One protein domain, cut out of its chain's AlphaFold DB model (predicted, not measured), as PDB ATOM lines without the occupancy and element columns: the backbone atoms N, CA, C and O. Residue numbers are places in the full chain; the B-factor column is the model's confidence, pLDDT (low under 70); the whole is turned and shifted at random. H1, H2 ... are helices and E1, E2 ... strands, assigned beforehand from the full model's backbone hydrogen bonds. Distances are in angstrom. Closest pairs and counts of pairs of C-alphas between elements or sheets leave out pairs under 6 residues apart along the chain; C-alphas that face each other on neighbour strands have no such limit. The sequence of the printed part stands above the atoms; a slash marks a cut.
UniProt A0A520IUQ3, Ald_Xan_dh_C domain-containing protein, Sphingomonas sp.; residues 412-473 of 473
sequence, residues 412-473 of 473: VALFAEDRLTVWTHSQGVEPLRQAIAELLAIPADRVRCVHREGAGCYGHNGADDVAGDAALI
ATOM      1  N   VAL A 412       8.555   6.182 314.001       98.19
ATOM      2  CA  VAL A 412       9.364   6.845 315.028       98.19
ATOM      3  C   VAL A 412      10.780   6.953 314.494       98.19
ATOM      4  O   VAL A 412      11.336   5.955 314.047       98.19
ATOM      5  N   ALA A 413      11.377   8.139 314.561       98.31
ATOM      6  CA  ALA A 413      12.764   8.356 314.179       98.31
ATOM      7  C   ALA A 413      13.599   8.793 315.389       98.31
ATOM      8  O   ALA A 413      13.111   9.480 316.288       98.31
ATOM      9  N   LEU A 414      14.864   8.380 315.407       98.25
ATOM     10  CA  LEU A 414      15.873   8.819 316.361       98.25
ATOM     11  C   LEU A 414      17.181   9.056 315.614       98.25
ATOM     12  O   LEU A 414      17.783   8.111 315.102       98.25
ATOM     13  N   PHE A 415      17.631  10.305 315.598       97.12
ATOM     14  CA  PHE A 415      18.972  10.656 315.157       97.12
ATOM     15  C   PHE A 415      19.894  10.776 316.372       97.12
ATOM     16  O   PHE A 415      19.702  11.645 317.222       97.12
ATOM     17  N   ALA A 416      20.872   9.880 316.478       95.56
ATOM     18  CA  ALA A 416      21.841   9.857 317.568       95.56
ATOM     19  C   ALA A 416      23.173   9.293 317.065       95.56
ATOM     20  O   ALA A 416      23.180   8.380 316.243       95.56
ATOM     21  N   GLU A 417      24.290   9.826 317.572       93.44
ATOM     22  CA  GLU A 417      25.641   9.339 317.238       93.44
ATOM     23  C   GLU A 417      25.901   9.274 315.717       93.44
ATOM     24  O   GLU A 417      26.455   8.302 315.215       93.44
ATOM     25  N   ASP A 418      25.463  10.302 314.976       93.69
ATOM     26  CA  ASP A 418      25.600  10.396 313.509       93.69
ATOM     27  C   ASP A 418      24.875   9.277 312.725       93.69
ATOM     28  O   ASP A 418      25.179   8.999 311.563       93.69
ATOM     29  N   ARG A 419      23.883   8.633 313.356       96.88
ATOM     30  CA  ARG A 419      23.055   7.586 312.755       96.88
ATOM     31  C   ARG A 419      21.568   7.859 312.958       96.88
ATOM     32  O   ARG A 419      21.106   8.137 314.064       96.88
ATOM     33  N   LEU A 420      20.800   7.698 311.886       98.50
ATOM     34  CA  LEU A 420      19.346   7.768 311.892       98.50
ATOM     35  C   LEU A 420      18.754   6.365 312.038       98.50
ATOM     36  O   LEU A 420      18.916   5.524 311.159       98.50
ATOM     37  N   THR A 421      18.032   6.111 313.127       98.62
ATOM     38  CA  THR A 421      17.202   4.907 313.272       98.62
ATOM     39  C   THR A 421      15.740   5.257 313.053       98.62
ATOM     40  O   THR A 421      15.235   6.176 313.692       98.62
ATOM     41  N   VAL A 422      15.053   4.511 312.192       98.56
ATOM     42  CA  VAL A 422      13.623   4.676 311.917       98.56
ATOM     43  C   VAL A 422      12.893   3.374 312.215       98.56
ATOM     44  O   VAL A 422      13.133   2.354 311.571       98.56
ATOM     45  N   TRP A 423      11.986   3.403 313.189       98.38
ATOM     46  CA  TRP A 423      11.021   2.337 313.436       98.38
ATOM     47  C   TRP A 423       9.760   2.592 312.628       98.38
ATOM     48  O   TRP A 423       9.159   3.660 312.712       98.38
ATOM     49  N   THR A 424       9.370   1.604 311.836       96.94
ATOM     50  CA  THR A 424       8.414   1.765 310.739       96.94
ATOM     51  C   THR A 424       7.583   0.499 310.578       96.94
ATOM     52  O   THR A 424       8.072  -0.606 310.802       96.94
ATOM     53  N   HIS A 425       6.342   0.649 310.130       94.81
ATOM     54  CA  HIS A 425       5.484  -0.466 309.727       94.81
ATOM     55  C   HIS A 425       5.595  -0.865 308.246       94.81
ATOM     56  O   HIS A 425       4.727  -1.575 307.727       94.81
ATOM     57  N   SER A 426       6.655  -0.419 307.569       94.81
ATOM     58  CA  SER A 426       6.913  -0.685 306.158       94.81
ATOM     59  C   SER A 426       7.062  -2.176 305.865       94.81
ATOM     60  O   SER A 426       7.657  -2.927 306.642       94.81
ATOM     61  N   GLN A 427       6.555  -2.591 304.703       92.94
ATOM     62  CA  GLN A 427       6.746  -3.930 304.138       92.94
ATOM     63  C   GLN A 427       8.136  -4.136 303.522       92.94
ATOM     64  O   GLN A 427       8.507  -5.273 303.228       92.94
ATOM     65  N   GLY A 428       8.882  -3.055 303.294       92.62
ATOM     66  CA  GLY A 428      10.170  -3.053 302.611       92.62
ATOM     67  C   GLY A 428      11.139  -2.084 303.271       92.62
ATOM     68  O   GLY A 428      11.410  -1.016 302.731       92.62
ATOM     69  N   VAL A 429      11.687  -2.473 304.425       94.62
ATOM     70  CA  VAL A 429      12.619  -1.630 305.196       94.62
ATOM     71  C   VAL A 429      13.913  -1.306 304.442       94.62
ATOM     72  O   VAL A 429      14.506  -0.262 304.677       94.62
ATOM     73  N   GLU A 430      14.338  -2.171 303.522       93.00
ATOM     74  CA  GLU A 430      15.561  -1.994 302.732       93.00
ATOM     75  C   GLU A 430      15.398  -0.950 301.614       93.00
ATOM     76  O   GLU A 430      16.148   0.030 301.613       93.00
ATOM     77  N   PRO A 431      14.389  -1.054 300.722       92.50
ATOM     78  CA  PRO A 431      14.045   0.046 299.823       92.50
ATOM     79  C   PRO A 431      13.755   1.359 300.562       92.50
ATOM     80  O   PRO A 431      14.184   2.419 300.113       92.50
ATOM     81  N   LEU A 432      13.082   1.298 301.717       95.19
ATOM     82  CA  LEU A 432      12.804   2.482 302.528       95.19
ATOM     83  C   LEU A 432      14.088   3.133 303.058       95.19
ATOM     84  O   LEU A 432      14.219   4.352 302.983       95.19
ATOM     85  N   ARG A 433      15.051   2.345 303.554       96.19
ATOM     86  CA  ARG A 433      16.364   2.851 303.979       96.19
ATOM     87  C   ARG A 433      17.034   3.636 302.855       96.19
ATOM     88  O   ARG A 433      17.520   4.738 303.100       96.19
ATOM     89  N   GLN A 434      17.027   3.091 301.638       94.94
ATOM     90  CA  GLN A 434      17.608   3.756 300.472       94.94
ATOM     91  C   GLN A 434      16.870   5.057 300.131       94.94
ATOM     92  O   GLN A 434      17.516   6.076 299.902       94.94
ATOM     93  N   ALA A 435      15.535   5.043 300.153       95.38
ATOM     94  CA  ALA A 435      14.721   6.227 299.890       95.38
ATOM     95  C   ALA A 435      14.944   7.335 300.935       95.38
ATOM     96  O   ALA A 435      15.027   8.506 300.580       95.38
ATOM     97  N   ILE A 436      15.086   6.983 302.218       97.00
ATOM     98  CA  ILE A 436      15.388   7.943 303.292       97.00
ATOM     99  C   ILE A 436      16.805   8.509 303.143       97.00
ATOM    100  O   ILE A 436      17.004   9.712 303.309       97.00
ATOM    101  N   ALA A 437      17.784   7.665 302.818       96.81
ATOM    102  CA  ALA A 437      19.157   8.097 302.569       96.81
ATOM    103  C   ALA A 437      19.224   9.109 301.412       96.81
ATOM    104  O   ALA A 437      19.867  10.151 301.539       96.81
ATOM    105  N   GLU A 438      18.498   8.841 300.322       96.31
ATOM    106  CA  GLU A 438      18.357   9.755 299.186       96.31
ATOM    107  C   GLU A 438      17.638  11.053 299.579       96.31
ATOM    108  O   GLU A 438      18.154  12.138 299.314       96.31
ATOM    109  N   LEU A 439      16.497  10.956 300.275       94.88
ATOM    110  CA  LEU A 439      15.713  12.102 300.748       94.88
ATOM    111  C   LEU A 439      16.545  13.071 301.599       94.88
ATOM    112  O   LEU A 439      16.401  14.287 301.472       94.88
ATOM    113  N   LEU A 440      17.391  12.534 302.478       95.12
ATOM    114  CA  LEU A 440      18.219  13.313 303.399       95.12
ATOM    115  C   LEU A 440      19.614  13.633 302.849       95.12
ATOM    116  O   LEU A 440      20.370  14.341 303.514       95.12
ATOM    117  N   ALA A 441      19.961  13.118 301.667       95.88
ATOM    118  CA  ALA A 441      21.298  13.193 301.086       95.88
ATOM    119  C   ALA A 441      22.413  12.725 302.051       95.88
ATOM    120  O   ALA A 441      23.479  13.339 302.134       95.88
ATOM    121  N   ILE A 442      22.172  11.628 302.778       96.00
ATOM    122  CA  ILE A 442      23.151  10.992 303.674       96.00
ATOM    123  C   ILE A 442      23.498   9.575 303.197       96.00
ATOM    124  O   ILE A 442      22.683   8.931 302.538       96.00
ATOM    125  N   PRO A 443      24.689   9.050 303.535       96.62
ATOM    126  CA  PRO A 443      25.039   7.660 303.251       96.62
ATOM    127  C   PRO A 443      24.031   6.654 303.834       96.62
ATOM    128  O   PRO A 443      23.586   6.792 304.975       96.62
ATOM    129  N   ALA A 444      23.688   5.613 303.067       94.31
ATOM    130  CA  ALA A 444      22.695   4.612 303.475       94.31
ATOM    131  C   ALA A 444      23.124   3.774 304.693       94.31
ATOM    132  O   ALA A 444      22.271   3.277 305.423       94.31
ATOM    133  N   ASP A 445      24.425   3.639 304.952       95.06
ATOM    134  CA  ASP A 445      24.972   2.982 306.146       95.06
ATOM    135  C   ASP A 445      24.757   3.797 307.439       95.06
ATOM    136  O   ASP A 445      24.783   3.238 308.537       95.06
ATOM    137  N   ARG A 446      24.451   5.096 307.320       97.62
ATOM    138  CA  ARG A 446      24.007   5.952 308.432       97.62
ATOM    139  C   ARG A 446      22.509   5.872 308.700       97.62
ATOM    140  O   ARG A 446      22.036   6.489 309.653       97.62
ATOM    141  N   VAL A 447      21.754   5.118 307.902       98.31
ATOM    142  CA  VAL A 447      20.313   4.923 308.084       98.31
ATOM    143  C   VAL A 447      20.043   3.474 308.468       98.31
ATOM    144  O   VAL A 447      20.480   2.537 307.808       98.31
ATOM    145  N   ARG A 448      19.281   3.274 309.540       98.12
ATOM    146  CA  ARG A 448      18.798   1.965 309.974       98.12
ATOM    147  C   ARG A 448      17.283   1.993 310.056       98.12
ATOM    148  O   ARG A 448      16.721   2.618 310.950       98.12
ATOM    149  N   CYS A 449      16.616   1.268 309.173       98.38
ATOM    150  CA  CYS A 449      15.187   1.009 309.286       98.38
ATOM    151  C   CYS A 449      14.949  -0.310 310.029       98.38
ATOM    152  O   CYS A 449      15.598  -1.322 309.746       98.38
ATOM    153  N   VAL A 450      14.021  -0.277 310.984       98.19
ATOM    154  CA  VAL A 450      13.640  -1.409 311.827       98.19
ATOM    155  C   VAL A 450      12.130  -1.590 311.749       98.19
ATOM    156  O   VAL A 450      11.367  -0.711 312.155       98.19
ATOM    157  N   HIS A 451      11.681  -2.748 311.274       96.94
ATOM    158  CA  HIS A 451      10.256  -3.023 311.203       96.94
ATOM    159  C   HIS A 451       9.625  -3.146 312.599       96.94
ATOM    160  O   HIS A 451      10.165  -3.768 313.526       96.94
ATOM    161  N   ARG A 452       8.429  -2.583 312.733       95.81
ATOM    162  CA  ARG A 452       7.500  -2.754 313.846       95.81
ATOM    163  C   ARG A 452       6.108  -2.938 313.277       95.81
ATOM    164  O   ARG A 452       5.744  -2.281 312.312       95.81
ATOM    165  N   GLU A 453       5.329  -3.828 313.874       94.31
ATOM    166  CA  GLU A 453       4.016  -4.158 313.332       94.31
ATOM    167  C   GLU A 453       3.112  -2.909 313.309       94.31
ATOM    168  O   GLU A 453       3.155  -2.061 314.204       94.31
ATOM    169  N   GLY A 454       2.303  -2.779 312.258       92.12
ATOM    170  CA  GLY A 454       1.281  -1.740 312.122       92.12
ATOM    171  C   GLY A 454      -0.126  -2.325 312.236       92.12
ATOM    172  O   GLY A 454      -0.328  -3.525 312.045       92.12
ATOM    173  N   ALA A 455      -1.119  -1.481 312.509       89.56
ATOM    174  CA  ALA A 455      -2.524  -1.883 312.600       89.56
ATOM    175  C   ALA A 455      -3.186  -2.012 311.209       89.56
ATOM    176  O   ALA A 455      -4.158  -1.324 310.888       89.56
ATOM    177  N   GLY A 456      -2.634  -2.902 310.381       87.19
ATOM    178  CA  GLY A 456      -3.032  -3.130 308.992       87.19
ATOM    179  C   GLY A 456      -2.011  -2.594 307.984       87.19
ATOM    180  O   GLY A 456      -1.255  -1.667 308.267       87.19
ATOM    181  N   CYS A 457      -1.985  -3.212 306.803       85.56
ATOM    182  CA  CYS A 457      -1.165  -2.770 305.672       85.56
ATOM    183  C   CYS A 457      -1.942  -2.883 304.355       85.56
ATOM    184  O   CYS A 457      -2.059  -1.908 303.621       85.56
ATOM    185  N   TYR A 458      -2.496  -4.067 304.067       86.12
ATOM    186  CA  TYR A 458      -3.254  -4.401 302.855       86.12
ATOM    187  C   TYR A 458      -2.536  -4.050 301.536       86.12
ATOM    188  O   TYR A 458      -3.183  -3.945 300.501       86.12
ATOM    189  N   GLY A 459      -1.205  -3.895 301.570       80.88
ATOM    190  CA  GLY A 459      -0.364  -3.480 300.441       80.88
ATOM    191  C   GLY A 459       0.146  -2.035 300.519       80.88
ATOM    192  O   GLY A 459       1.144  -1.723 299.875       80.88
ATOM    193  N   HIS A 460      -0.460  -1.168 301.340       81.88
ATOM    194  CA  HIS A 460      -0.107   0.255 301.395       81.88
ATOM    195  C   HIS A 460       1.328   0.496 301.865       81.88
ATOM    196  O   HIS A 460       2.038   1.321 301.301       81.88
ATOM    197  N   ASN A 461       1.767  -0.254 302.878       81.38
ATOM    198  CA  ASN A 461       3.009   0.020 303.604       81.38
ATOM    199  C   ASN A 461       4.278  -0.322 302.792       81.38
ATOM    200  O   ASN A 461       5.387  -0.256 303.322       81.38
ATOM    201  N   GLY A 462       4.150  -0.717 301.520       75.69
ATOM    202  CA  GLY A 462       5.264  -0.677 300.570       75.69
ATOM    203  C   GLY A 462       5.697   0.754 300.212       75.69
ATOM    204  O   GLY A 462       6.852   0.956 299.856       75.69
ATOM    205  N   ALA A 463       4.800   1.736 300.362       72.62
ATOM    206  CA  ALA A 463       5.045   3.166 300.177       72.62
ATOM    207  C   ALA A 463       4.847   3.898 301.518       72.62
ATOM    208  O   ALA A 463       3.777   4.434 301.803       72.62
ATOM    209  N   ASP A 464       5.859   3.833 302.388       84.94
ATOM    210  CA  ASP A 464       5.780   4.347 303.761       84.94
ATOM    211  C   ASP A 464       6.262   5.803 303.888       84.94
ATOM    212  O   ASP A 464       7.377   6.081 304.337       84.94
ATOM    213  N   ASP A 465       5.403   6.746 303.502       89.62
ATOM    214  CA  ASP A 465       5.727   8.179 303.516       89.62
ATOM    215  C   ASP A 465       5.975   8.729 304.934       89.62
ATOM    216  O   ASP A 465       6.780   9.643 305.121       89.62
ATOM    217  N   VAL A 466       5.311   8.178 305.959       94.25
ATOM    218  CA  VAL A 466       5.426   8.691 307.338       94.25
ATOM    219  C   VAL A 466       6.799   8.400 307.949       94.25
ATOM    220  O   VAL A 466       7.249   9.140 308.823       94.25
ATOM    221  N   ALA A 467       7.500   7.370 307.474       96.69
ATOM    222  CA  ALA A 467       8.894   7.147 307.840       96.69
ATOM    223  C   ALA A 467       9.816   8.245 307.288       96.69
ATOM    224  O   ALA A 467      10.709   8.696 308.004       96.69
ATOM    225  N   GLY A 468       9.560   8.721 306.065       95.81
ATOM    226  CA  GLY A 468      10.241   9.887 305.495       95.81
ATOM    227  C   GLY A 468       9.924  11.175 306.260       95.81
ATOM    228  O   GLY A 468      10.833  11.932 306.594       95.81
ATOM    229  N   ASP A 469       8.653  11.386 306.621       96.00
ATOM    230  CA  ASP A 469       8.244  12.516 307.466       96.00
ATOM    231  C   ASP A 469       8.988  12.519 308.806       96.00
ATOM    232  O   ASP A 469       9.506  13.551 309.226       96.00
ATOM    233  N   ALA A 470       9.029  11.368 309.488       97.25
ATOM    234  CA  ALA A 470       9.697  11.227 310.776       97.25
ATOM    235  C   ALA A 470      11.209  11.452 310.657       97.25
ATOM    236  O   ALA A 470      11.799  12.031 311.556       97.25
ATOM    237  N   ALA A 471      11.821  11.020 309.552       97.00
ATOM    238  CA  ALA A 471      13.241  11.206 309.276       97.00
ATOM    239  C   ALA A 471      13.635  12.674 309.019       97.00
ATOM    240  O   ALA A 471      14.756  13.063 309.338       97.00
ATOM    241  N   LEU A 472      12.740  13.482 308.438       95.38
ATOM    242  CA  LEU A 472      12.962  14.912 308.177       95.38
ATOM    243  C   LEU A 472      12.858  15.800 309.428       95.38
ATOM    244  O   LEU A 472      13.341  16.936 309.408       95.38
ATOM    245  N   ILE A 473      12.160  15.329 310.464       95.19
ATOM    246  CA  ILE A 473      11.890  16.054 311.718       95.19
ATOM    247  C   ILE A 473      13.043  15.854 312.694       95.19
ATOM    248  O   ILE A 473      13.473  16.882 313.277       95.19
TER     249      ILE A 473
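What this domain is: This is residues 412 to 473 of the 473 residues of the protein "Ald_Xan_dh_C domain-containing protein" of Sphingomonas sp. (UniProt A0A520IUQ3). A small three-stranded sheet has two helices, H1 and H2, packed over one face at a steep tilt to each other; the other face is bare, and the link from E3 to H2 loops out past one end. The printed part has 62 residues, with two named helices and three named strands in the order E1 E2 H1 E3 H2, class mixed; the sheet, in the order E1 E2 E3, is mixed. It is compact, radius of gyration of the C-alphas 10.8 A, yet elongated: 33 by 18 by 17 A.

How they stand to each other: Start at E2, residues 419 to 424. E1, residues 412 to 416, forms an antiparallel hairpin with it: N 414 and O 421, 2.8 A. E3, residues 447 to 451, is parallel to E2: N 448 and O 420, 2.8 A. H1, residues 429 to 440, completes the strand-helix-strand unit E2, H1, E3, parallel neighbours joined through a helix, with a right-handed crossover; its closest C-alphas to E3 are Val 429 and Cys 449, 5.5 A. H2, residues 465 to 472, lies over E1 and E2, closest C-alphas Ala 413 and Ala 470, 5.4 A. Both helices on one face make two layers. H1 touches H2 with residues 436 to 440 alone, at a steep tilt of 46 degrees, the same way; closest C-alphas Ile 436 and Gly 468, 5.9 A. In H1 and H2 every O i to N i+4 pair is within hydrogen-bond range.

Where its parts are: Find C-alpha 412 at (9.364, 6.845, 315.028), where E1 begins; E2 is 15.9 A long, H1 16.1 A. H2 ends at C-alpha 472, (12.962, 14.912, 308.177).

The domain as a whole: The C-alphas of Glu 417 and Tyr 458 are farthest apart, 35.1 A. The printed part has no cut; E3 to H2 is a long link; no printed residue is under 70 in pLDDT.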